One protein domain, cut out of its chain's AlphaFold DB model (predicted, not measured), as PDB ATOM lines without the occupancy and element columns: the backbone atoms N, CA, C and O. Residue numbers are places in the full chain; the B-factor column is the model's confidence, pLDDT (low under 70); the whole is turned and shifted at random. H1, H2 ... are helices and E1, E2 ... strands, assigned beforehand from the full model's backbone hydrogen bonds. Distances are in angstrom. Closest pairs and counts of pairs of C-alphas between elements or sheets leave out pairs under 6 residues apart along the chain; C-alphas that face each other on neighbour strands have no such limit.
ATOM      1  N   GLN A  33      21.508  10.860  75.113       80.62
ATOM      2  CA  GLN A  33      20.283  11.576  75.445       80.62
ATOM      3  C   GLN A  33      19.069  10.806  74.952       80.62
ATOM      4  O   GLN A  33      19.116  10.148  73.912       80.62
ATOM      5  N   GLY A  34      17.973  10.920  75.684       72.00
ATOM      6  CA  GLY A  34      16.755  10.218  75.343       72.00
ATOM      7  C   GLY A  34      15.673  10.409  76.383       72.00
ATOM      8  O   GLY A  34      15.717  11.316  77.217       72.00
ATOM      9  N   THR A  35      14.664   9.557  76.283       74.88
ATOM     10  CA  THR A  35      13.430   9.685  77.048       74.88
ATOM     11  C   THR A  35      12.966   8.325  77.495       74.88
ATOM     12  O   THR A  35      12.908   7.397  76.688       74.88
ATOM     13  N   LEU A  36      12.580   8.231  78.756       77.75
ATOM     14  CA  LEU A  36      11.903   7.067  79.294       77.75
ATOM     15  C   LEU A  36      10.520   7.470  79.780       77.75
ATOM     16  O   LEU A  36      10.297   8.618  80.167       77.75
ATOM     17  N   GLN A  37       9.598   6.515  79.768       80.19
ATOM     18  CA  GLN A  37       8.211   6.780  80.100       80.19
ATOM     19  C   GLN A  37       7.590   5.650  80.905       80.19
ATOM     20  O   GLN A  37       7.868   4.474  80.670       80.19
ATOM     21  N   ILE A  38       6.699   6.038  81.806       80.38
ATOM     22  CA  ILE A  38       5.698   5.170  82.412       80.38
ATOM     23  C   ILE A  38       4.349   5.660  81.895       80.38
ATOM     24  O   ILE A  38       4.047   6.850  81.991       80.38
ATOM     25  N   LEU A  39       3.570   4.756  81.310       71.44
ATOM     26  CA  LEU A  39       2.268   5.063  80.725       71.44
ATOM     27  C   LEU A  39       1.160   4.399  81.530       71.44
ATOM     28  O   LEU A  39       1.336   3.286  82.023       71.44
ATOM     29  N   HIS A  40       0.026   5.089  81.607       67.12
ATOM     30  CA  HIS A  40      -1.228   4.582  82.157       67.12
ATOM     31  C   HIS A  40      -1.109   3.986  83.559       67.12
ATOM     32  O   HIS A  40      -1.790   3.024  83.831       67.12
ATOM     33  N   TRP A  41      -0.264   4.503  84.452       81.31
ATOM     34  CA  TRP A  41      -0.085   3.914  85.782       81.31
ATOM     35  C   TRP A  41      -1.227   4.292  86.744       81.31
ATOM     36  O   TRP A  41      -1.517   5.482  86.881       81.31
ATOM     37  N   PRO A  42      -1.827   3.344  87.485       72.88
ATOM     38  CA  PRO A  42      -1.632   1.887  87.423       72.88
ATOM     39  C   PRO A  42      -2.115   1.280  86.096       72.88
ATOM     40  O   PRO A  42      -3.192   1.642  85.625       72.88
ATOM     41  N   ALA A  43      -1.333   0.363  85.518       62.53
ATOM     42  CA  ALA A  43      -1.332  -0.020  84.100       62.53
ATOM     43  C   ALA A  43      -2.594  -0.744  83.602       62.53
ATOM     44  O   ALA A  43      -2.792  -0.842  82.387       62.53
ATOM     45  N   SER A  44      -3.473  -1.233  84.485       61.81
ATOM     46  CA  SER A  44      -4.687  -1.945  84.067       61.81
ATOM     47  C   SER A  44      -5.876  -1.812  85.026       61.81
ATOM     48  O   SER A  44      -5.740  -1.476  86.197       61.81
ATOM     49  N   GLU A  45      -7.082  -2.103  84.527       60.88
ATOM     50  CA  GLU A  45      -8.295  -2.194  85.357       60.88
ATOM     51  C   GLU A  45      -8.265  -3.413  86.293       60.88
ATOM     52  O   GLU A  45      -8.867  -3.390  87.362       60.88
ATOM     53  N   GLU A  46      -7.532  -4.460  85.914       65.06
ATOM     54  CA  GLU A  46      -7.226  -5.592  86.787       65.06
ATOM     55  C   GLU A  46      -6.315  -5.152  87.935       65.06
ATOM     56  O   GLU A  46      -6.640  -5.392  89.094       65.06
ATOM     57  N   GLU A  47      -5.239  -4.416  87.628       65.38
ATOM     58  CA  GLU A  47      -4.413  -3.762  88.644       65.38
ATOM     59  C   GLU A  47      -5.255  -2.832  89.499       65.38
ATOM     60  O   GLU A  47      -5.143  -2.886  90.710       65.38
ATOM     61  N   LEU A  48      -6.160  -2.047  88.915       66.69
ATOM     62  CA  LEU A  48      -7.074  -1.199  89.667       66.69
ATOM     63  C   LEU A  48      -7.997  -2.014  90.586       66.69
ATOM     64  O   LEU A  48      -8.218  -1.616  91.722       66.69
ATOM     65  N   ARG A  49      -8.544  -3.148  90.135       68.19
ATOM     66  CA  ARG A  49      -9.418  -4.005  90.953       68.19
ATOM     67  C   ARG A  49      -8.639  -4.649  92.097       68.19
ATOM     68  O   ARG A  49      -9.122  -4.672  93.224       68.19
ATOM     69  N   GLN A  50      -7.410  -5.079  91.832       63.38
ATOM     70  CA  GLN A  50      -6.480  -5.579  92.844       63.38
ATOM     71  C   GLN A  50      -6.011  -4.460  93.800       63.38
ATOM     72  O   GLN A  50      -5.844  -4.701  94.994       63.38
ATOM     73  N   VAL A  51      -5.881  -3.228  93.298       59.41
ATOM     74  CA  VAL A  51      -5.588  -1.986  94.041       59.41
ATOM     75  C   VAL A  51      -6.812  -1.453  94.780       59.41
ATOM     76  O   VAL A  51      -6.660  -0.641  95.667       59.41
ATOM     77  N   MET A  52      -8.036  -1.862  94.474       60.00
ATOM     78  CA  MET A  52      -9.216  -1.436  95.238       60.00
ATOM     79  C   MET A  52      -9.630  -2.502  96.257       60.00
ATOM     80  O   MET A  52     -10.143  -2.156  97.323       60.00
ATOM     81  N   GLY A  53      -9.332  -3.778  95.978       57.84
ATOM     82  CA  GLY A  53      -9.819  -4.924  96.746       57.84
ATOM     83  C   GLY A  53     -11.347  -5.058  96.674       57.84
ATOM     84  O   GLY A  53     -12.048  -4.113  96.316       57.84
ATOM     85  N   GLU A  54     -11.886  -6.232  97.011       55.09
ATOM     86  CA  GLU A  54     -13.348  -6.406  97.065       55.09
ATOM     87  C   GLU A  54     -13.969  -5.774  98.323       55.09
ATOM     88  O   GLU A  54     -15.075  -5.251  98.241       55.09
ATOM     89  N   GLU A  55     -13.253  -5.693  99.453       51.94
ATOM     90  CA  GLU A  55     -13.721  -5.008 100.668       51.94
ATOM     91  C   GLU A  55     -12.541  -4.443 101.492       51.94
ATOM     92  O   GLU A  55     -11.660  -5.175 101.937       51.94
ATOM     93  N   GLY A  56     -12.513  -3.125 101.726       55.03
ATOM     94  CA  GLY A  56     -11.840  -2.516 102.890       55.03
ATOM     95  C   GLY A  56     -10.306  -2.597 103.026       55.03
ATOM     96  O   GLY A  56      -9.810  -2.547 104.151       55.03
ATOM     97  N   GLY A  57      -9.545  -2.705 101.932       61.56
ATOM     98  CA  GLY A  57      -8.076  -2.832 101.959       61.56
ATOM     99  C   GLY A  57      -7.278  -1.587 102.426       61.56
ATOM    100  O   GLY A  57      -7.857  -0.550 102.761       61.56
ATOM    101  N   PRO A  58      -5.923  -1.642 102.408       61.09
ATOM    102  CA  PRO A  58      -5.029  -0.537 102.817       61.09
ATOM    103  C   PRO A  58      -5.255   0.773 102.038       61.09
ATOM    104  O   PRO A  58      -4.851   1.845 102.480       61.09
ATOM    105  N   TRP A  59      -5.968   0.693 100.919       68.06
ATOM    106  CA  TRP A  59      -6.344   1.773 100.007       68.06
ATOM    107  C   TRP A  59      -7.343   2.770 100.573       68.06
ATOM    108  O   TRP A  59      -7.324   3.930 100.173       68.06
ATOM    109  N   LEU A  60      -8.145   2.375 101.569       71.69
ATOM    110  CA  LEU A  60      -8.973   3.317 102.332       71.69
ATOM    111  C   LEU A  60      -8.140   4.420 103.006       71.69
ATOM    112  O   LEU A  60      -8.682   5.458 103.374       71.69
ATOM    113  N   ARG A  61      -6.831   4.190 103.165       76.62
ATOM    114  CA  ARG A  61      -5.879   5.122 103.774       76.62
ATOM    115  C   ARG A  61      -5.215   6.057 102.761       76.62
ATOM    116  O   ARG A  61      -4.464   6.931 103.169       76.62
ATOM    117  N   VAL A  62      -5.460   5.876 101.460       83.12
ATOM    118  CA  VAL A  62      -4.985   6.814 100.437       83.12
ATOM    119  C   VAL A  62      -5.820   8.081 100.520       83.12
ATOM    120  O   VAL A  62      -7.014   8.076 100.222       83.12
ATOM    121  N   GLU A  63      -5.186   9.181 100.890       88.50
ATOM    122  CA  GLU A  63      -5.822  10.491 100.896       88.50
ATOM    123  C   GLU A  63      -5.894  11.071  99.484       88.50
ATOM    124  O   GLU A  63      -6.962  11.520  99.079       88.50
ATOM    125  N   VAL A  64      -4.802  11.008  98.711       90.38
ATOM    126  CA  VAL A  64      -4.712  11.565  97.354       90.38
ATOM    127  C   VAL A  64      -3.709  10.795  96.489       90.38
ATOM    128  O   VAL A  64      -2.510  10.802  96.742       90.38
ATOM    129  N   LEU A  65      -4.183  10.155  95.422       90.25
ATOM    130  CA  LEU A  65      -3.336   9.459  94.454       90.25
ATOM    131  C   LEU A  65      -3.871   9.648  93.028       90.25
ATOM    132  O   LEU A  65      -4.774   8.925  92.603       90.25
ATOM    133  N   PRO A  66      -3.322  10.605  92.266       89.31
ATOM    134  CA  PRO A  66      -3.498  10.662  90.823       89.31
ATOM    135  C   PRO A  66      -3.104   9.352  90.160       89.31
ATOM    136  O   PRO A  66      -2.038   8.808  90.452       89.31
ATOM    137  N   PHE A  67      -3.903   8.899  89.200       86.75
ATOM    138  CA  PHE A  67      -3.361   7.998  88.192       86.75
ATOM    139  C   PHE A  67      -2.617   8.820  87.150       86.75
ATOM    140  O   PHE A  67      -2.935   9.985  86.892       86.75
ATOM    141  N   LEU A  68      -1.602   8.206  86.570       82.81
ATOM    142  CA  LEU A  68      -0.724   8.801  85.589       82.81
ATOM    143  C   LEU A  68      -1.170   8.325  84.224       82.81
ATOM    144  O   LEU A  68      -1.174   7.138  83.926       82.81
ATOM    145  N   ASP A  69      -1.511   9.270  83.372       76.44
ATOM    146  CA  ASP A  69      -1.611   8.978  81.956       76.44
ATOM    147  C   ASP A  69      -0.210   8.802  81.364       76.44
ATOM    148  O   ASP A  69       0.066   7.823  80.675       76.44
ATOM    149  N   SER A  70       0.707   9.702  81.725       75.19
ATOM    150  CA  SER A  70       2.129   9.549  81.437       75.19
ATOM    151  C   SER A  70       3.009  10.191  82.508       75.19
ATOM    152  O   SER A  70       2.671  11.212  83.104       75.19
ATOM    153  N   LEU A  71       4.169   9.588  82.734       85.31
ATOM    154  CA  LEU A  71       5.290  10.136  83.490       85.31
ATOM    155  C   LEU A  71       6.525   9.998  82.610       85.31
ATOM    156  O   LEU A  71       6.901   8.885  82.250       85.31
ATOM    157  N   VAL A  72       7.127  11.124  82.243       83.75
ATOM    158  CA  VAL A  72       8.232  11.182  81.289       83.75
ATOM    159  C   VAL A  72       9.480  11.698  81.974       83.75
ATOM    160  O   VAL A  72       9.487  12.792  82.540       83.75
ATOM    161  N   LEU A  73      10.544  10.908  81.863       86.19
ATOM    162  CA  LEU A  73      11.886  11.259  82.287       86.19
ATOM    163  C   LEU A  73      12.765  11.455  81.050       86.19
ATOM    164  O   LEU A  73      13.210  10.494  80.418       86.19
ATOM    165  N   GLY A  74      13.017  12.714  80.709       84.12
ATOM    166  CA  GLY A  74      14.096  13.091  79.809       84.12
ATOM    167  C   GLY A  74      15.433  12.968  80.531       84.12
ATOM    168  O   GLY A  74      15.561  13.384  81.684       84.12
ATOM    169  N   TYR A  75      16.427  12.406  79.856       84.44
ATOM    170  CA  TYR A  75      17.779  12.287  80.383       84.44
ATOM    171  C   TYR A  75      18.801  12.748  79.348       84.44
ATOM    172  O   TYR A  75      18.638  12.562  78.140       84.44
ATOM    173  N   ARG A  76      19.896  13.300  79.852       86.69
ATOM    174  CA  ARG A  76      21.148  13.474  79.127       86.69
ATOM    175  C   ARG A  76      22.268  13.087  80.070       86.69
ATOM    176  O   ARG A  76      22.298  13.599  81.184       86.69
ATOM    177  N   TYR A  77      23.173  12.220  79.642       88.31
ATOM    178  CA  TYR A  77      24.361  11.915  80.422       88.31
ATOM    179  C   TYR A  77      25.601  11.749  79.555       88.31
ATOM    180  O   TYR A  77      25.528  11.422  78.370       88.31
ATOM    181  N   GLU A  78      26.748  11.958  80.176       89.88
ATOM    182  CA  GLU A  78      28.064  11.668  79.631       89.88
ATOM    183  C   GLU A  78      28.908  10.978  80.698       89.88
ATOM    184  O   GLU A  78      28.705  11.184  81.896       89.88
ATOM    185  N   VAL A  79      29.841  10.134  80.262       89.56
ATOM    186  CA  VAL A  79      30.782   9.453  81.152       89.56
ATOM    187  C   VAL A  79      32.171  10.007  80.876       89.56
ATOM    188  O   VAL A  79      32.662   9.917  79.751       89.56
ATOM    189  N   VAL A  80      32.798  10.581  81.899       87.56
ATOM    190  CA  VAL A  80      34.144  11.153  81.846       87.56
ATOM    191  C   VAL A  80      34.974  10.492  82.940       87.56
ATOM    192  O   VAL A  80      34.768  10.727  84.129       87.56
ATOM    193  N   GLY A  81      35.904   9.624  82.538       85.12
ATOM    194  CA  GLY A  81      36.669   8.809  83.482       85.12
ATOM    195  C   GLY A  81      35.758   7.873  84.281       85.12
ATOM    196  O   GLY A  81      35.077   7.027  83.708       85.12
ATOM    197  N   ASP A  82      35.753   8.030  85.601       87.56
ATOM    198  CA  ASP A  82      34.920   7.283  86.552       87.56
ATOM    199  C   ASP A  82      33.678   8.063  87.008       87.56
ATOM    200  O   ASP A  82      33.016   7.668  87.968       87.56
ATOM    201  N   THR A  83      33.359   9.172  86.339       88.75
ATOM    202  CA  THR A  83      32.270  10.072  86.713       88.75
ATOM    203  C   THR A  83      31.228  10.147  85.601       88.75
ATOM    204  O   THR A  83      31.549  10.235  84.419       88.75
ATOM    205  N   VAL A  84      29.956  10.116  85.985       90.06
ATOM    206  CA  VAL A  84      28.798  10.306  85.114       90.06
ATOM    207  C   VAL A  84      28.225  11.687  85.381       90.06
ATOM    208  O   VAL A  84      27.752  11.959  86.484       90.06
ATOM    209  N   HIS A  85      28.233  12.549  84.372       90.44
ATOM    210  CA  HIS A  85      27.548  13.834  84.433       90.44
ATOM    211  C   HIS A  85      26.174  13.678  83.802       90.44
ATOM    212  O   HIS A  85      26.075  13.332  82.628       90.44
ATOM    213  N   ALA A  86      25.111  13.902  84.571       88.50
ATOM    214  CA  ALA A  86      23.742  13.686  84.122       88.50
ATOM    215  C   ALA A  86      22.847  14.896  84.395       88.50
ATOM    216  O   ALA A  86      22.987  15.598  85.391       88.50
ATOM    217  N   THR A  87      21.904  15.123  83.488       83.50
ATOM    218  CA  THR A  87      20.850  16.132  83.587       83.50
ATOM    219  C   THR A  87      19.511  15.466  83.301       83.50
ATOM    220  O   THR A  87      19.408  14.631  82.397       83.50
ATOM    221  N   PHE A  88      18.484  15.851  84.050       85.25
ATOM    222  CA  PHE A  88      17.156  15.262  83.978       85.25
ATOM    223  C   PHE A  88      16.085  16.308  83.721       85.25
ATOM    224  O   PHE A  88      16.157  17.446  84.184       85.25
ATOM    225  N   THR A  89      15.049  15.896  83.006       82.94
ATOM    226  CA  THR A  89      13.805  16.648  82.872       82.94
ATOM    227  C   THR A  89      12.650  15.728  83.213       82.94
ATOM    228  O   THR A  89      12.551  14.636  82.662       82.94
ATOM    229  N   LEU A  90      11.780  16.159  84.116       84.81
ATOM    230  CA  LEU A  90      10.644  15.380  84.580       84.81
ATOM    231  C   LEU A  90       9.343  16.123  84.298       84.81
ATOM    232  O   LEU A  90       9.177  17.282  84.686       84.81
ATOM    233  N   ALA A  91       8.410  15.418  83.669       81.44
ATOM    234  CA  ALA A  91       7.037  15.858  83.485       81.44
ATOM    235  C   ALA A  91       6.082  14.703  83.786       81.44
ATOM    236  O   ALA A  91       6.357  13.555  83.439       81.44
ATOM    237  N   TRP A  92       4.945  15.008  84.403       85.06
ATOM    238  CA  TRP A  92       3.893  14.034  84.663       85.06
ATOM    239  C   TRP A  92       2.548  14.583  84.203       85.06
ATOM    240  O   TRP A  92       2.354  15.795  84.135       85.06
ATOM    241  N   TYR A  93       1.638  13.680  83.859       78.69
ATOM    242  CA  TYR A  93       0.318  14.009  83.351       78.69
ATOM    243  C   TYR A  93      -0.723  13.157  84.066       78.69
ATOM    244  O   TYR A  93      -0.641  11.925  84.015       78.69
ATOM    245  N   PRO A  94      -1.727  13.779  84.702       81.75
ATOM    246  CA  PRO A  94      -2.789  13.024  85.334       81.75
ATOM    247  C   PRO A  94      -3.707  12.379  84.298       81.75
ATOM    248  O   PRO A  94      -4.075  12.989  83.284       81.75
ATOM    249  N   ALA A  95      -4.136  11.162  84.610       79.38
ATOM    250  CA  ALA A  95      -5.221  10.491  83.920       79.38
ATOM    251  C   ALA A  95      -6.584  11.108  84.272       79.38
ATOM    252  O   ALA A  95      -6.713  12.027  85.082       79.38
ATOM    253  N   THR A  96      -7.632  10.583  83.640       76.88
ATOM    254  CA  THR A  96      -9.026  10.989  83.884       76.88
ATOM    255  C   THR A  96      -9.497  10.663  85.305       76.88
ATOM    256  O   THR A  96     -10.408  11.314  85.815       76.88
ATOM    257  N   TRP A  97      -8.886   9.660  85.935       82.69
ATOM    258  CA  TRP A  97      -9.281   9.114  87.230       82.69
ATOM    259  C   TRP A  97      -8.126   9.187  88.233       82.69
ATOM    260  O   TRP A  97      -6.960   9.248  87.851       82.69
ATOM    261  N   GLY A  98      -8.459   9.128  89.516       87.75
ATOM    262  CA  GLY A  98      -7.512   8.935  90.611       87.75
ATOM    263  C   GLY A  98      -8.218   8.378  91.844       87.75
ATOM    264  O   GLY A  98      -9.424   8.120  91.812       87.75
ATOM    265  N   LEU A  99      -7.469   8.200  92.930       88.00
ATOM    266  CA  LEU A  99      -8.017   7.902  94.249       88.00
ATOM    267  C   LEU A  99      -8.001   9.153  95.120       88.00
ATOM    268  O   LEU A  99      -6.974   9.815  95.263       88.00
ATOM    269  N   TYR A 100      -9.134   9.432  95.748       89.50
ATOM    270  CA  TYR A 100      -9.275  10.473  96.753       89.50
ATOM    271  C   TYR A 100     -10.041   9.914  97.946       89.50
ATOM    272  O   TYR A 100     -11.149   9.394  97.790       89.50
ATOM    273  N   ARG A 101      -9.431   9.979  99.136       87.50
ATOM    274  CA  ARG A 101      -9.970   9.411 100.387       87.50
ATOM    275  C   ARG A 101     -10.437   7.959 100.214       87.50
ATOM    276  O   ARG A 101     -11.561   7.594 100.567       87.50
ATOM    277  N   GLY A 102      -9.589   7.156  99.573       82.00
ATOM    278  CA  GLY A 102      -9.820   5.741  99.293       82.00
ATOM    279  C   GLY A 102     -10.912   5.432  98.269       82.00
ATOM    280  O   GLY A 102     -11.298   4.275  98.128       82.00
ATOM    281  N   ARG A 103     -11.437   6.435  97.554       85.12
ATOM    282  CA  ARG A 103     -12.463   6.250  96.519       85.12
ATOM    283  C   ARG A 103     -11.925   6.625  95.153       85.12
ATOM    284  O   ARG A 103     -11.244   7.636  95.010       85.12
ATOM    285  N   ARG A 104     -12.293   5.845  94.136       86.00
ATOM    286  CA  ARG A 104     -12.058   6.218  92.741       86.00
ATOM    287  C   ARG A 104     -12.945   7.401  92.380       86.00
ATOM    288  O   ARG A 104     -14.167   7.307  92.476       86.00
ATOM    289  N   VAL A 105     -12.320   8.483  91.944       86.81
ATOM    290  CA  VAL A 105     -12.989   9.726  91.566       86.81
ATOM    291  C   VAL A 105     -12.473  10.220  90.221       86.81
ATOM    292  O   VAL A 105     -11.384   9.844  89.776       86.81
ATOM    293  N   LEU A 106     -13.277  11.046  89.555       83.00
ATOM    294  CA  LEU A 106     -12.829  11.795  88.385       83.00
ATOM    295  C   LEU A 106     -11.824  12.878  88.804       83.00
ATOM    296  O   LEU A 106     -11.829  13.340  89.945       83.00
ATOM    297  N   TRP A 107     -10.971  13.310  87.873       81.44
ATOM    298  CA  TRP A 107      -9.963  14.343  88.139       81.44
ATOM    299  C   TRP A 107     -10.552  15.658  88.679       81.44
ATOM    300  O   TRP A 107      -9.937  16.313  89.511       81.44
ATOM    301  N   ASP A 108     -11.747  16.047  88.235       80.62
ATOM    302  CA  ASP A 108     -12.447  17.261  88.681       80.62
ATOM    303  C   ASP A 108     -12.935  17.199  90.139       80.62
ATOM    304  O   ASP A 108     -13.258  18.230  90.726       80.62
ATOM    305  N   GLN A 109     -12.970  16.002  90.723       87.06
ATOM    306  CA  GLN A 109     -13.334  15.741  92.115       87.06
ATOM    307  C   GLN A 109     -12.104  15.602  93.029       87.06
ATOM    308  O   GLN A 109     -12.263  15.443  94.240       87.06
ATOM    309  N   MET A 110     -10.890  15.645  92.471       87.00
ATOM    310  CA  MET A 110      -9.637  15.669  93.232       87.00
ATOM    311  C   MET A 110      -9.434  17.039  93.915       87.00
ATOM    312  O   MET A 110     -10.083  18.021  93.543       87.00
ATOM    313  N   PRO A 111      -8.514  17.148  94.896       87.56
ATOM    314  CA  PRO A 111      -8.103  18.437  95.451       87.56
ATOM    315  C   PRO A 111      -7.670  19.436  94.364       87.56
ATOM    316  O   PRO A 111      -7.116  19.052  93.337       87.56
ATOM    317  N   GLY A 112      -7.903  20.731  94.598       75.88
ATOM    318  CA  GLY A 112      -7.711  21.767  93.573       75.88
ATOM    319  C   GLY A 112      -6.255  21.973  93.136       75.88
ATOM    320  O   GLY A 112      -6.010  22.353  91.992       75.88
ATOM    321  N   GLU A 113      -5.290  21.694  94.015       84.81
ATOM    322  CA  GLU A 113      -3.855  21.726  93.703       84.81
ATOM    323  C   GLU A 113      -3.218  20.393  94.105       84.81
ATOM    324  O   GLU A 113      -2.780  20.227  95.244       84.81
ATOM    325  N   VAL A 114      -3.189  19.432  93.176       88.25
ATOM    326  CA  VAL A 114      -2.450  18.176  93.357       88.25
ATOM    327  C   VAL A 114      -1.034  18.321  92.814       88.25
ATOM    328  O   VAL A 114      -0.854  18.689  91.658       88.25
ATOM    329  N   GLN A 115      -0.028  18.004  93.619       90.31
ATOM    330  CA  GLN A 115       1.378  18.127  93.252       90.31
ATOM    331  C   GLN A 115       2.111  16.803  93.435       90.31
ATOM    332  O   GLN A 115       1.940  16.123  94.447       90.31
ATOM    333  N   LEU A 116       2.974  16.474  92.477       90.31
ATOM    334  CA  LEU A 116       3.995  15.448  92.636       90.31
ATOM    335  C   LEU A 116       5.112  16.009  93.523       90.31
ATOM    336  O   LEU A 116       5.771  16.982  93.146       90.31
ATOM    337  N   GLN A 117       5.302  15.396  94.693       90.62
ATOM    338  CA  GLN A 117       6.245  15.858  95.716       90.62
ATOM    339  C   GLN A 117       7.570  15.115  95.697       90.62
ATOM    340  O   GLN A 117       8.623  15.680  95.982       90.62
ATOM    341  N   ALA A 118       7.528  13.827  95.390       89.94
ATOM    342  CA  ALA A 118       8.732  13.036  95.268       89.94
ATOM    343  C   ALA A 118       8.463  11.764  94.473       89.94
ATOM    344  O   ALA A 118       7.330  11.280  94.402       89.94
ATOM    345  N   MET A 119       9.521  11.220  93.888       90.12
ATOM    346  CA  MET A 119       9.481   9.912  93.255       90.12
ATOM    347  C   MET A 119      10.842   9.232  93.316       90.12
ATOM    348  O   MET A 119      11.890   9.878  93.314       90.12
ATOM    349  N   HIS A 120      10.817   7.910  93.287       91.38
ATOM    350  CA  HIS A 120      11.996   7.093  93.079       91.38
ATOM    351  C   HIS A 120      11.745   6.164  91.922       91.38
ATOM    352  O   HIS A 120      10.723   5.475  91.850       91.38
ATOM    353  N   VAL A 121      12.698   6.182  91.012       90.44
ATOM    354  CA  VAL A 121      12.641   5.422  89.784       90.44
ATOM    355  C   VAL A 121      13.920   4.626  89.635       90.44
ATOM    356  O   VAL A 121      14.974   5.015  90.133       90.44
ATOM    357  N   ARG A 122      13.835   3.518  88.916       91.19
ATOM    358  CA  ARG A 122      14.987   2.731  88.509       91.19
ATOM    359  C   ARG A 122      15.107   2.788  87.000       91.19
ATOM    360  O   ARG A 122      14.199   2.365  86.287       91.19
ATOM    361  N   ILE A 123      16.226   3.318  86.526       92.69
ATOM    362  CA  ILE A 123      16.576   3.340  85.109       92.69
ATOM    363  C   ILE A 123      17.378   2.082  84.815       92.69
ATOM    364  O   ILE A 123      18.429   1.872  85.416       92.69
ATOM    365  N   ARG A 124      16.914   1.242  83.896       93.56
ATOM    366  CA  ARG A 124      17.683   0.080  83.444       93.56
ATOM    367  C   ARG A 124      18.460   0.439  82.184       93.56
ATOM    368  O   ARG A 124      17.944   1.112  81.297       93.56
ATOM    369  N   PHE A 125      19.706  -0.012  82.126       92.81
ATOM    370  CA  PHE A 125      20.589   0.142  80.979       92.81
ATOM    371  C   PHE A 125      20.734  -1.191  80.265       92.81
ATOM    372  O   PHE A 125      20.909  -2.232  80.908       92.81
ATOM    373  N   ALA A 126      20.719  -1.144  78.937       91.44
ATOM    374  CA  ALA A 126      20.918  -2.310  78.100       91.44
ATOM    375  C   ALA A 126      21.976  -2.071  77.023       91.44
ATOM    376  O   ALA A 126      22.147  -0.964  76.517       91.44
ATOM    377  N   VAL A 127      22.650  -3.155  76.643       91.75
ATOM    378  CA  VAL A 127      23.527  -3.234  75.471       91.75
ATOM    379  C   VAL A 127      22.898  -4.241  74.523       91.75
ATOM    380  O   VAL A 127      22.690  -5.395  74.898       91.75
ATOM    381  N   GLN A 128      22.548  -3.807  73.308       86.06
ATOM    382  CA  GLN A 128      21.893  -4.667  72.309       86.06
ATOM    383  C   GLN A 128      20.647  -5.393  72.868       86.06
ATOM    384  O   GLN A 128      20.421  -6.574  72.611       86.06
ATOM    385  N   GLY A 129      19.860  -4.695  73.696       83.19
ATOM    386  CA  GLY A 129      18.643  -5.223  74.323       83.19
ATOM    387  C   GLY A 129      18.868  -6.160  75.517       83.19
ATOM    388  O   GLY A 129      17.896  -6.633  76.100       83.19
ATOM    389  N   ARG A 130      20.119  -6.433  75.914       89.75
ATOM    390  CA  ARG A 130      20.427  -7.197  77.131       89.75
ATOM    391  C   ARG A 130      20.671  -6.250  78.305       89.75
ATOM    392  O   ARG A 130      21.535  -5.384  78.175       89.75
ATOM    393  N   PRO A 131      19.966  -6.404  79.437       90.62
ATOM    394  CA  PRO A 131      20.163  -5.541  80.593       90.62
ATOM    395  C   PRO A 131      21.540  -5.783  81.217       90.62
ATOM    396  O   PRO A 131      21.925  -6.930  81.444       90.62
ATOM    397  N   VAL A 132      22.274  -4.704  81.487       91.69
ATOM    398  CA  VAL A 132      23.648  -4.758  82.025       91.69
ATOM    399  C   VAL A 132      23.813  -3.991  83.333       91.69
ATOM    400  O   VAL A 132      24.665  -4.352  84.138       91.69
ATOM    401  N   ALA A 133      22.989  -2.970  83.575       92.25
ATOM    402  CA  ALA A 133      23.045  -2.164  84.788       92.25
ATOM    403  C   ALA A 133      21.675  -1.563  85.128       92.25
ATOM    404  O   ALA A 133      20.772  -1.514  84.287       92.25
ATOM    405  N   ALA A 134      21.527  -1.091  86.364       91.38
ATOM    406  CA  ALA A 134      20.348  -0.362  86.801       91.38
ATOM    407  C   ALA A 134      20.733   0.751  87.778       91.38
ATOM    408  O   ALA A 134      21.436   0.499  88.754       91.38
ATOM    409  N   TRP A 135      20.219   1.951  87.531       93.12
ATOM    410  CA  TRP A 135      20.467   3.137  88.337       93.12
ATOM    411  C   TRP A 135      19.214   3.516  89.135       93.12
ATOM    412  O   TRP A 135      18.213   3.922  88.531       93.12
ATOM    413  N   PRO A 136      19.229   3.379  90.473       90.81
ATOM    414  CA  PRO A 136      18.199   3.960  91.326       90.81
ATOM    415  C   PRO A 136      18.372   5.483  91.388       90.81
ATOM    416  O   PRO A 136      19.436   5.981  91.751       90.81
ATOM    417  N   LEU A 137      17.325   6.226  91.039       89.69
ATOM    418  CA  LEU A 137      17.333   7.681  90.976       89.69
ATOM    419  C   LEU A 137      16.170   8.254  91.780       89.69
ATOM    420  O   LEU A 137      15.001   7.935  91.540       89.69
ATOM    421  N   ARG A 138      16.501   9.124  92.737       89.94
ATOM    422  CA  ARG A 138      15.547   9.730  93.665       89.94
ATOM    423  C   ARG A 138      15.362  11.209  93.358       89.94
ATOM    424  O   ARG A 138      16.328  11.960  93.283       89.94
ATOM    425  N   PHE A 139      14.108  11.614  93.221       86.81
ATOM    426  CA  PHE A 139      13.694  13.001  93.096       86.81
ATOM    427  C   PHE A 139      12.940  13.373  94.363       86.81
ATOM    428  O   PHE A 139      11.772  13.022  94.519       86.81
ATOM    429  N   ASP A 140      13.623  14.058  95.272       82.44
ATOM    430  CA  ASP A 140      13.024  14.566  96.502       82.44
ATOM    431  C   ASP A 140      12.661  16.042  96.343       82.44
ATOM    432  O   ASP A 140      13.338  16.781  95.630       82.44
ATOM    433  N   SER A 141      11.647  16.497  97.082       76.38
ATOM    434  CA  SER A 141      11.254  17.916  97.136       76.38
ATOM    435  C   SER A 141      10.857  18.508  95.777       76.38
ATOM    436  O   SER A 141      11.138  19.670  95.479       76.38
ATOM    437  N   LEU A 142      10.193  17.706  94.947       79.25
ATOM    438  CA  LEU A 142       9.422  18.212  93.822       79.25
ATOM    439  C   LEU A 142       8.203  18.981  94.356       79.25
ATOM    440  O   LEU A 142       7.734  18.753  95.465       79.25
ATOM    441  N   ALA A 143       7.678  19.902  93.563       82.88
ATOM    442  CA  ALA A 143       6.392  20.543  93.828       82.88
ATOM    443  C   ALA A 143       5.666  20.745  92.500       82.88
ATOM    444  O   ALA A 143       5.204  21.837  92.197       82.88
ATOM    445  N   LEU A 144       5.663  19.697  91.669       80.12
ATOM    446  CA  LEU A 144       5.179  19.785  90.298       80.12
ATOM    447  C   LEU A 144       3.667  19.623  90.267       80.12
ATOM    448  O   LEU A 144       3.154  18.525  90.503       80.12
ATOM    449  N   GLY A 145       2.963  20.693  89.917       80.50
ATOM    450  CA  GLY A 145       1.554  20.639  89.558       80.50
ATOM    451  C   GLY A 145       1.284  19.687  88.383       80.50
ATOM    452  O   GLY A 145       2.208  19.263  87.686       80.50
ATOM    453  N   PRO A 146       0.006  19.365  88.121       65.88
ATOM    454  CA  PRO A 146      -0.365  18.403  87.086       65.88
ATOM    455  C   PRO A 146      -0.015  18.901  85.686       65.88
ATOM    456  O   PRO A 146       0.080  18.101  84.757       65.88
ATOM    457  N   TRP A 147       0.087  20.230  85.536       65.88
ATOM    458  CA  TRP A 147       0.397  20.946  84.307       65.88
ATOM    459  C   TRP A 147       0.369  22.476  84.546       65.88
ATOM    460  O   TRP A 147      -0.484  22.901  85.329       65.88
ATOM    461  N   PRO A 148       1.153  23.354  83.873       49.84
ATOM    462  CA  PRO A 148       2.281  23.164  82.954       49.84
ATOM    463  C   PRO A 148       3.645  23.288  83.668       49.84
ATOM    464  O   PRO A 148       4.489  24.106  83.295       49.84
ATOM    465  N   GLU A 149       3.862  22.502  84.717       62.25
ATOM    466  CA  GLU A 149       5.102  22.544  85.489       62.25
ATOM    467  C   GLU A 149       6.020  21.392  85.084       62.25
ATOM    468  O   GLU A 149       5.602  20.240  84.988       62.25
ATOM    469  N   VAL A 150       7.280  21.720  84.807       67.06
ATOM    470  CA  VAL A 150       8.322  20.768  84.418       67.06
ATOM    471  C   VAL A 150       9.493  20.975  85.362       67.06
ATOM    472  O   VAL A 150       9.929  22.107  85.569       67.06
ATOM    473  N   PHE A 151      10.013  19.888  85.921       75.56
ATOM    474  CA  PHE A 151      11.265  19.933  86.664       75.56
ATOM    475  C   PHE A 151      12.419  19.746  85.687       75.56
ATOM    476  O   PHE A 151      12.428  18.789  84.915       75.56
ATOM    477  N   ALA A 152      13.396  20.641  85.742       74.00
ATOM    478  CA  ALA A 152      14.682  20.478  85.088       74.00
ATOM    479  C   ALA A 152      15.754  20.512  86.173       74.00
ATOM    480  O   ALA A 152      15.749  21.413  87.014       74.00
ATOM    481  N   SER A 153      16.636  19.519  86.179       71.06
ATOM    482  CA  SER A 153      17.754  19.504  87.109       71.06
ATOM    483  C   SER A 153      18.920  20.341  86.594       71.06
ATOM    484  O   SER A 153      19.086  20.512  85.386       71.06
ATOM    485  N   ASP A 154      19.786  20.765  87.509       76.56
ATOM    486  CA  ASP A 154      21.162  21.096  87.152       76.56
ATOM    487  C   ASP A 154      21.905  19.834  86.676       76.56
ATOM    488  O   ASP A 154      21.421  18.701  86.818       76.56
ATOM    489  N   THR A 155      23.095  20.019  86.106       77.94
ATOM    490  CA  THR A 155      23.995  18.900  85.823       77.94
ATOM    491  C   THR A 155      24.594  18.388  87.126       77.94
ATOM    492  O   THR A 155      25.280  19.115  87.843       77.94
ATOM    493  N   TYR A 156      24.347  17.117  87.417       84.00
ATOM    494  CA  TYR A 156      24.877  16.428  88.583       84.00
ATOM    495  C   TYR A 156      25.986  15.465  88.186       84.00
ATOM    496  O   TYR A 156      25.952  14.884  87.104       84.00
ATOM    497  N   SER A 157      26.944  15.280  89.087       90.06
ATOM    498  CA  SER A 157      28.066  14.360  88.917       90.06
ATOM    499  C   SER A 157      27.895  13.180  89.863       90.06
ATOM    500  O   SER A 157      27.798  13.375  91.074       90.06
ATOM    501  N   PHE A 158      27.894  11.971  89.313       91.25
ATOM    502  CA  PHE A 158      27.746  10.722  90.053       91.25
ATOM    503  C   PHE A 158      28.951   9.817  89.800       91.25
ATOM    504  O   PHE A 158      29.416   9.744  88.661       91.25
ATOM    505  N   PRO A 159      29.455   9.081  90.799       91.44
ATOM    506  CA  PRO A 159      30.416   8.016  90.548       91.44
ATOM    507  C   PRO A 159      29.823   6.970  89.596       91.44
ATOM    508  O   PRO A 159      28.687   6.530  89.774       91.44
ATOM    509  N   ALA A 160      30.597   6.500  88.622       89.56
ATOM    510  CA  ALA A 160      30.168   5.462  87.682       89.56
ATOM    511  C   ALA A 160      29.728   4.178  88.400       89.56
ATOM    512  O   ALA A 160      28.801   3.510  87.953       89.56
ATOM    513  N   GLN A 161      30.333   3.877  89.553       89.31
ATOM    514  CA  GLN A 161      29.933   2.757  90.401       89.31
ATOM    515  C   GLN A 161      28.515   2.914  90.981       89.31
ATOM    516  O   GLN A 161      27.833   1.916  91.199       89.31
ATOM    517  N   GLU A 162      28.061   4.142  91.239       89.38
ATOM    518  CA  GLU A 162      26.702   4.414  91.723       89.38
ATOM    519  C   GLU A 162      25.668   4.219  90.606       89.38
ATOM    520  O   GLU A 162      24.605   3.646  90.834       89.38
ATOM    521  N   VAL A 163      26.005   4.652  89.388       90.06
ATOM    522  CA  VAL A 163      25.109   4.597  88.225       90.06
ATOM    523  C   VAL A 163      25.029   3.192  87.629       90.06
ATOM    524  O   VAL A 163      23.944   2.696  87.332       90.06
ATOM    525  N   PHE A 164      26.178   2.541  87.438       90.00
ATOM    526  CA  PHE A 164      26.273   1.270  86.716       90.00
ATOM    527  C   PHE A 164      26.489   0.057  87.628       90.00
ATOM    528  O   PHE A 164      26.466  -1.078  87.154       90.00
ATOM    529  N   GLY A 165      26.675   0.272  88.932       87.56
ATOM    530  CA  GLY A 165      27.078  -0.770  89.869       87.56
ATOM    531  C   GLY A 165      28.575  -1.077  89.797       87.56
ATOM    532  O   GLY A 165      29.360  -0.381  89.153       87.56
ATOM    533  N   TRP A 166      29.002  -2.137  90.487       86.12
ATOM    534  CA  TRP A 166      30.407  -2.547  90.472       86.12
ATOM    535  C   TRP A 166      30.756  -3.216  89.137       86.12
ATOM    536  O   TRP A 166      30.427  -4.381  88.911       86.12
ATOM    537  N   VAL A 167      31.413  -2.463  88.254       84.31
ATOM    538  CA  VAL A 167      31.806  -2.895  86.908       84.31
ATOM    539  C   VAL A 167      33.272  -2.510  86.676       84.31
ATOM    540  O   VAL A 167      33.630  -1.356  86.916       84.31
ATOM    541  N   PRO A 168      34.140  -3.431  86.214       83.44
ATOM    542  CA  PRO A 168      35.507  -3.085  85.826       83.44
ATOM    543  C   PRO A 168      35.531  -2.025  84.716       83.44
ATOM    544  O   PRO A 168      34.713  -2.084  83.795       83.44
ATOM    545  N   SER A 169      36.492  -1.098  84.754       81.56
ATOM    546  CA  SER A 169      36.567   0.022  83.801       81.56
ATOM    547  C   SER A 169      36.600  -0.427  82.335       81.56
ATOM    548  O   SER A 169      35.925   0.175  81.503       81.56
ATOM    549  N   ASP A 170      37.301  -1.522  82.029       84.19
ATOM    550  CA  ASP A 170      37.370  -2.084  80.672       84.19
ATOM    551  C   ASP A 170      36.003  -2.590  80.185       84.19
ATOM    552  O   ASP A 170      35.633  -2.399  79.026       84.19
ATOM    553  N   SER A 171      35.212  -3.188  81.081       87.19
ATOM    554  CA  SER A 171      33.859  -3.660  80.774       87.19
ATOM    555  C   SER A 171      32.898  -2.496  80.544       87.19
ATOM    556  O   SER A 171      32.106  -2.538  79.605       87.19
ATOM    557  N   LEU A 172      32.987  -1.440  81.359       87.88
ATOM    558  CA  LEU A 172      32.177  -0.234  81.177       87.88
ATOM    559  C   LEU A 172      32.512   0.463  79.850       87.88
ATOM    560  O   LEU A 172      31.605   0.831  79.105       87.88
ATOM    561  N   ALA A 173      33.801   0.584  79.523       86.94
ATOM    562  CA  ALA A 173      34.248   1.124  78.242       86.94
ATOM    563  C   ALA A 173      33.721   0.290  77.061       86.94
ATOM    564  O   ALA A 173      33.210   0.851  76.091       86.94
ATOM    565  N   ALA A 174      33.767  -1.044  77.164       88.75
ATOM    566  CA  ALA A 174      33.217  -1.940  76.151       88.75
ATOM    567  C   ALA A 174      31.693  -1.791  75.996       88.75
ATOM    568  O   ALA A 174      31.194  -1.775  74.873       88.75
ATOM    569  N   TRP A 175      30.942  -1.646  77.094       90.56
ATOM    570  CA  TRP A 175      29.494  -1.416  77.047       90.56
ATOM    571  C   TRP A 175      29.143  -0.079  76.397       90.56
ATOM    572  O   TRP A 175      28.266  -0.036  75.534       90.56
ATOM    573  N   LEU A 176      29.844   0.999  76.758       87.69
ATOM    574  CA  LEU A 176      29.655   2.319  76.152       87.69
ATOM    575  C   LEU A 176      29.947   2.286  74.646       87.69
ATOM    576  O   LEU A 176      29.113   2.730  73.859       87.69
ATOM    577  N   ALA A 177      31.062   1.671  74.239       87.06
ATOM    578  CA  ALA A 177      31.415   1.493  72.829       87.06
ATOM    579  C   ALA A 177      30.401   0.621  72.065       87.06
ATOM    580  O   ALA A 177      30.154   0.839  70.880       87.06
ATOM    581  N   ALA A 178      29.776  -0.346  72.743       86.94
ATOM    582  CA  ALA A 178      28.715  -1.188  72.194       86.94
ATOM    583  C   ALA A 178      27.328  -0.509  72.171       86.94
ATOM    584  O   ALA A 178      26.346  -1.149  71.785       86.94
ATOM    585  N   GLY A 179      27.234   0.767  72.565       84.62
ATOM    586  CA  GLY A 179      25.996   1.543  72.531       84.62
ATOM    587  C   GLY A 179      25.087   1.318  73.737       84.62
ATOM    588  O   GLY A 179      23.869   1.286  73.573       84.62
ATOM    589  N   MET A 180      25.653   1.143  74.936       89.25
ATOM    590  CA  MET A 180      24.876   1.107  76.177       89.25
ATOM    591  C   MET A 180      23.986   2.345  76.301       89.25
ATOM    592  O   MET A 180      24.481   3.473  76.281       89.25
ATOM    593  N   ALA A 181      22.688   2.123  76.498       86.38
ATOM    594  CA  ALA A 181      21.712   3.183  76.694       86.38
ATOM    595  C   ALA A 181      20.627   2.760  77.699       86.38
ATOM    596  O   ALA A 181      20.370   1.561  77.865       86.38
ATOM    597  N   PRO A 182      19.974   3.725  78.364       89.38
ATOM    598  CA  PRO A 182      18.747   3.475  79.102       89.38
ATOM    599  C   PRO A 182      17.667   2.860  78.209       89.38
ATOM    600  O   PRO A 182      17.387   3.388  77.133       89.38
ATOM    601  N   ASP A 183      17.044   1.774  78.664       87.38
ATOM    602  CA  ASP A 183      16.039   1.035  77.890       87.38
ATOM    603  C   ASP A 183      14.641   1.053  78.524       87.38
ATOM    604  O   ASP A 183      13.636   0.934  77.826       87.38
ATOM    605  N   SER A 184      14.562   1.206  79.843       85.44
ATOM    606  CA  SER A 184      13.309   1.154  80.587       85.44
ATOM    607  C   SER A 184      13.397   1.921  81.901       85.44
ATOM    608  O   SER A 184      14.472   2.121  82.472       85.44
ATOM    609  N   LEU A 185      12.229   2.361  82.362       88.62
ATOM    610  CA  LEU A 185      12.035   3.103  83.599       88.62
ATOM    611  C   LEU A 185      11.007   2.372  84.447       88.62
ATOM    612  O   LEU A 185       9.898   2.104  83.988       88.62
ATOM    613  N   MET A 186      11.377   2.066  85.682       87.56
ATOM    614  CA  MET A 186      10.490   1.444  86.657       87.56
ATOM    615  C   MET A 186      10.214   2.432  87.782       87.56
ATOM    616  O   MET A 186      11.142   3.060  88.287       87.56
ATOM    617  N   LEU A 187       8.953   2.565  88.183       87.94
ATOM    618  CA  LEU A 187       8.584   3.322  89.374       87.94
ATOM    619  C   LEU A 187       8.783   2.429  90.598       87.94
ATOM    620  O   LEU A 187       8.309   1.297  90.596       87.94
ATOM    621  N   GLU A 188       9.467   2.926  91.624       87.31
ATOM    622  CA  GLU A 188       9.616   2.221  92.903       87.31
ATOM    623  C   GLU A 188       8.770   2.848  94.001       87.31
ATOM    624  O   GLU A 188       8.180   2.140  94.806       87.31
ATOM    625  N   TRP A 189       8.702   4.176  94.062       88.25
ATOM    626  CA  TRP A 189       7.722   4.862  94.895       88.25
ATOM    627  C   TRP A 189       7.415   6.252  94.355       88.25
ATOM    628  O   TRP A 189       8.205   6.841  93.615       88.25
ATOM    629  N   ILE A 190       6.255   6.772  94.733       89.75
ATOM    630  CA  ILE A 190       5.774   8.089  94.340       89.75
ATOM    631  C   ILE A 190       4.974   8.717  95.477       89.75
ATOM    632  O   ILE A 190       4.300   8.015  96.235       89.75
ATOM    633  N   ALA A 191       5.067  10.034  95.624       90.69
ATOM    634  CA  ALA A 191       4.332  10.776  96.634       90.69
ATOM    635  C   ALA A 191       3.643  12.002  96.048       90.69
ATOM    636  O   ALA A 191       4.251  12.792  95.321       90.69
ATOM    637  N   PHE A 192       2.387  12.183  96.442       91.50
ATOM    638  CA  PHE A 192       1.561  13.314  96.051       91.50
ATOM    639  C   PHE A 192       1.048  14.061  97.271       91.50
ATOM    640  O   PHE A 192       0.822  13.477  98.334       91.50
ATOM    641  N   THR A 193       0.822  15.355  97.086       90.81
ATOM    642  CA  THR A 193       0.063  16.186  98.018       90.81
ATOM    643  C   THR A 193      -1.086  16.867  97.299       90.81
ATOM    644  O   THR A 193      -0.998  17.148  96.107       90.81
ATOM    645  N   GLY A 194      -2.171  17.125  98.020       87.81
ATOM    646  CA  GLY A 194      -3.331  17.868  97.544       87.81
ATOM    647  C   GLY A 194      -3.709  18.954  98.544       87.81
ATOM    648  O   GLY A 194      -3.848  18.661  99.729       87.81
ATOM    649  N   GLN A 195      -3.881  20.196  98.090       84.25
ATOM    650  CA  GLN A 195      -4.419  21.270  98.936       84.25
ATOM    651  C   GLN A 195      -5.951  21.256  98.929       84.25
ATOM    652  O   GLN A 195      -6.577  21.315  97.865       84.25
ATOM    653  N   GLU A 196      -6.557  21.206 100.116       78.12
ATOM    654  CA  GLU A 196      -8.007  21.259 100.292       78.12
ATOM    655  C   GLU A 196      -8.510  22.665 100.652       78.12
ATOM    656  O   GLU A 196      -7.802  23.521 101.197       78.12
ATOM    657  N   ALA A 197      -9.803  22.889 100.402       64.75
ATOM    658  CA  ALA A 197     -10.502  24.062 100.906       64.75
ATOM    659  C   ALA A 197     -10.490  24.049 102.445       64.75
ATOM    660  O   ALA A 197     -11.036  23.143 103.069       64.75
ATOM    661  N   GLY A 198      -9.867  25.063 103.053       62.12
ATOM    662  CA  GLY A 198      -9.697  25.156 104.508       62.12
ATOM    663  C   GLY A 198      -8.280  24.867 105.012       62.12
ATOM    664  O   GLY A 198      -8.067  24.897 106.219       62.12
ATOM    665  N   GLY A 199      -7.310  24.635 104.116       63.09
ATOM    666  CA  GLY A 199      -5.890  24.502 104.471       63.09
ATOM    667  C   GLY A 199      -5.487  23.119 104.984       63.09
ATOM    668  O   GLY A 199      -4.373  22.952 105.474       63.09
ATOM    669  N   VAL A 200      -6.378  22.130 104.880       67.81
ATOM    670  CA  VAL A 200      -6.046  20.723 105.125       67.81
ATOM    671  C   VAL A 200      -5.242  20.209 103.931       67.81
ATOM    672  O   VAL A 200      -5.616  20.428 102.779       67.81
ATOM    673  N   GLN A 201      -4.117  19.555 104.204       80.88
ATOM    674  CA  GLN A 201      -3.250  18.979 103.184       80.88
ATOM    675  C   GLN A 201      -3.457  17.467 103.165       80.88
ATOM    676  O   GLN A 201      -3.143  16.801 104.146       80.88
ATOM    677  N   ALA A 202      -3.964  16.948 102.051       79.88
ATOM    678  CA  ALA A 202      -3.979  15.517 101.789       79.88
ATOM    679  C   ALA A 202      -2.585  15.082 101.325       79.88
ATOM    680  O   ALA A 202      -1.972  15.758 100.489       79.88
ATOM    681  N   GLN A 203      -2.082  13.956 101.821       86.94
ATOM    682  CA  GLN A 203      -0.808  13.391 101.387       86.94
ATOM    683  C   GLN A 203      -0.914  11.880 101.221       86.94
ATOM    684  O   GLN A 203      -1.526  11.170 102.013       86.94
ATOM    685  N   SER A 204      -0.291  11.346 100.176       87.69
ATOM    686  CA  SER A 204      -0.118   9.899 100.064       87.69
ATOM    687  C   SER A 204       1.232   9.562  99.474       87.69
ATOM    688  O   SER A 204       1.705  10.207  98.539       87.69
ATOM    689  N   MET A 205       1.843   8.528 100.045       86.38
ATOM    690  CA  MET A 205       3.063   7.918  99.551       86.38
ATOM    691  C   MET A 205       2.781   6.462  99.232       86.38
ATOM    692  O   MET A 205       2.156   5.738 100.010       86.38
ATOM    693  N   VAL A 206       3.242   6.050  98.064       83.94
ATOM    694  CA  VAL A 206       2.895   4.768  97.488       83.94
ATOM    695  C   VAL A 206       4.155   4.118  96.939       83.94
ATOM    696  O   VAL A 206       4.838   4.705  96.103       83.94
ATOM    697  N   ARG A 207       4.469   2.914  97.412       83.06
ATOM    698  CA  ARG A 207       5.529   2.057  96.878       83.06
ATOM    699  C   ARG A 207       4.957   1.139  95.813       83.06
ATOM    700  O   ARG A 207       3.812   0.725  95.924       83.06
ATOM    701  N   VAL A 208       5.759   0.827  94.808       77.88
ATOM    702  CA  VAL A 208       5.410  -0.011  93.666       77.88
ATOM    703  C   VAL A 208       6.347  -1.212  93.637       77.88
ATOM    704  O   VAL A 208       7.561  -1.071  93.784       77.88
ATOM    705  N   TYR A 209       5.774  -2.393  93.444       67.38
ATOM    706  CA  TYR A 209       6.484  -3.656  93.322       67.38
ATOM    707  C   TYR A 209       6.230  -4.269  91.938       67.38
ATOM    708  O   TYR A 209       5.142  -4.117  91.383       67.38
ATOM    709  N   PRO A 210       7.220  -4.976  91.365       58.69
ATOM    710  CA  PRO A 210       7.059  -5.674  90.090       58.69
ATOM    711  C   PRO A 210       6.154  -6.914  90.187       58.69
ATOM    712  O   PRO A 210       5.679  -7.396  89.164       58.69
ATOM    713  N   GLU A 211       5.917  -7.422  91.399       55.41
ATOM    714  CA  GLU A 211       5.067  -8.577  91.697       55.41
ATOM    715  C   GLU A 211       4.034  -8.211  92.778       55.41
ATOM    716  O   GLU A 211       4.264  -7.263  93.537       55.41
ATOM    717  N   PRO A 212       2.903  -8.937  92.881       41.75
ATOM    718  CA  PRO A 212       1.901  -8.692  93.913       41.75
ATOM    719  C   PRO A 212       2.479  -8.735  95.348       41.75
ATOM    720  O   PRO A 212       3.221  -9.666  95.664       41.75
ATOM    721  N   PRO A 213       2.088  -7.811  96.252       52.09
ATOM    722  CA  PRO A 213       1.204  -6.673  96.010       52.09
ATOM    723  C   PRO A 213       1.933  -5.591  95.204       52.09
ATOM    724  O   PRO A 213       2.897  -5.009  95.683       52.09
ATOM    725  N   PHE A 214       1.439  -5.284  93.998       63.03
ATOM    726  CA  PHE A 214       2.091  -4.360  93.058       63.03
ATOM    727  C   PHE A 214       2.240  -2.947  93.613       63.03
ATOM    728  O   PHE A 214       3.014  -2.155  93.083       63.03
ATOM    729  N   ILE A 215       1.475  -2.610  94.652       66.38
ATOM    730  CA  ILE A 215       1.457  -1.295  95.253       66.38
ATOM    731  C   ILE A 215       1.236  -1.422  96.779       66.38
ATOM    732  O   ILE A 215       0.375  -2.181  97.225       66.38
ATOM    733  N   GLU A 216       1.977  -0.659  97.587       71.50
ATOM    734  CA  GLU A 216       1.852  -0.574  99.052       71.50
ATOM    735  C   GLU A 216       1.769   0.893  99.504       71.50
ATOM    736  O   GLU A 216       2.582   1.726  99.102       71.50
ATOM    737  N   VAL A 217       0.798   1.223 100.360       71.31
ATOM    738  CA  VAL A 217       0.645   2.573 100.932       71.31
ATOM    739  C   VAL A 217       1.587   2.730 102.126       71.31
ATOM    740  O   VAL A 217       1.467   2.002 103.110       71.31
ATOM    741  N   ILE A 218       2.496   3.703 102.062       71.81
ATOM    742  CA  ILE A 218       3.430   4.010 103.151       71.81
ATOM    743  C   ILE A 218       2.787   5.064 104.059       71.81
ATOM    744  O   ILE A 218       2.497   6.175 103.620       71.81
ATOM    745  N   LEU A 219       2.564   4.703 105.327       56.94
ATOM    746  CA  LEU A 219       1.818   5.511 106.303       56.94
ATOM    747  C   LEU A 219       2.696   6.429 107.167       56.94
ATOM    748  O   LEU A 219       2.178   7.365 107.767       56.94
TER     749      LEU A 219
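Overview. This is residues 33 to 219 of the 424 residues of an uncharacterized protein of Rhodothermus profundi (UniProt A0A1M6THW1). Two twisted sheets pack partly face to face, their strands slanting across each other, to make an elongated body: E1, E2, E3, E4 and E7 form one sheet, and E6, E5, E8, E9 and E10 form the other, which is curled like part of a barrel. Short helices sit at the two ends of the body, H1 and H2 at one and H3 and H4 at the other, and a long link from E6 to E7 runs beside E3. The printed part has 187 residues with four named helices and ten named strands, in the order E1 H1 H2 E2 E3 E4 E5 E6 E7 H3 H4 E8 E9 E10, and its class is mostly strand. The curled sheet has the order E6, E5, E8, E9, E10, all antiparallel; the other is branched at E3, its neighbour pairs all antiparallel. The whole is compact, with a radius of gyration of the C-alphas of 18.2 A and spans of 56 by 33 by 25 A.

Arrangement. In the curled sheet, E5, residues 113 to 127, is the antiparallel neighbour of E8, residues 181 to 195, with N 120 and O 189 at 2.8 A, within hydrogen-bond range. The edge strand E6, residues 130 to 139, forms a hairpin with E5, with N 135 and O 123 at 2.8 A. E9, residues 201 to 208, pairs with E8 through N 194 and O 202 at 2.8 A, and the other edge strand E10, residues 215 to 218, pairs with E9 through N 216 and O 207 at 2.8 A; E8, E9 and E10 form a meander, each strand the antiparallel neighbour of the one before. In the branched sheet, E2, residues 64 to 80, and E3, residues 83 to 100, form a hairpin, with N 74 and O 89 at 2.8 A. E1, residues 33 to 41, lies on the other side of E2 from E3, with N 36 and O 73 at 2.9 A. E4, residues 103 to 106, pairs with E3 through N 105 and O 98 at 2.9 A, and E2, E3 and E4 form another meander. E7, residues 156 to 159, pairs with E3 through N 84 and O 158 at 2.8 A. Between the sheets, the closest C-alphas of E1 and E8 are those of Leu 36 and Leu 185, 5.9 A apart. E2 bends by 77 degrees at residue 67, and its Val 64 and Ser 204 of E9 have C-alphas 5.6 A apart. H3, residues 160 to 164, is on the curled sheet at a height of 5.9 A over the sheet; the C-alphas of Val 163 and Trp 135 of E6 are 4.9 A apart. H4, residues 169 to 177, only grazes that sheet with its residues 172 to 177. H2, residues 58 to 61, is on the curled sheet at a height of 8.2 A, and H1, residues 45 to 52, only grazes the branched sheet with its residues 47 to 52. In H1, H3 and H4 every O i to N i+4 pair is within hydrogen-bond range; H2 is too short for such a pair.

Along the chain. E1 begins at C-alpha 33, (20.283, 11.576, 75.445), and is 24.1 A long. E2 measures 41.8 A, E3 42.7 A, E5 41.3 A, E6 26.6 A, E8 38.8 A and E9 22.9 A. C-alpha 80, where E2 ends, is at (34.144, 11.153, 81.846), and E10 ends at C-alpha 218, (3.430, 4.010, 103.151).

Size, cuts and confidence. The two C-alphas farthest apart, those of Asp 170 and Gly 198, are 59.4 A apart. The printed part has no cut. The link from E6 to E7 is long, with 16 residues, and its residues 151 to 152 pair antiparallel with residues 89 to 90 of E3. The mean pLDDT of the printed part is 80.6; among the residues under 70 are 43 to 59, 146 to 150, 197 to 200 and 209 to 215.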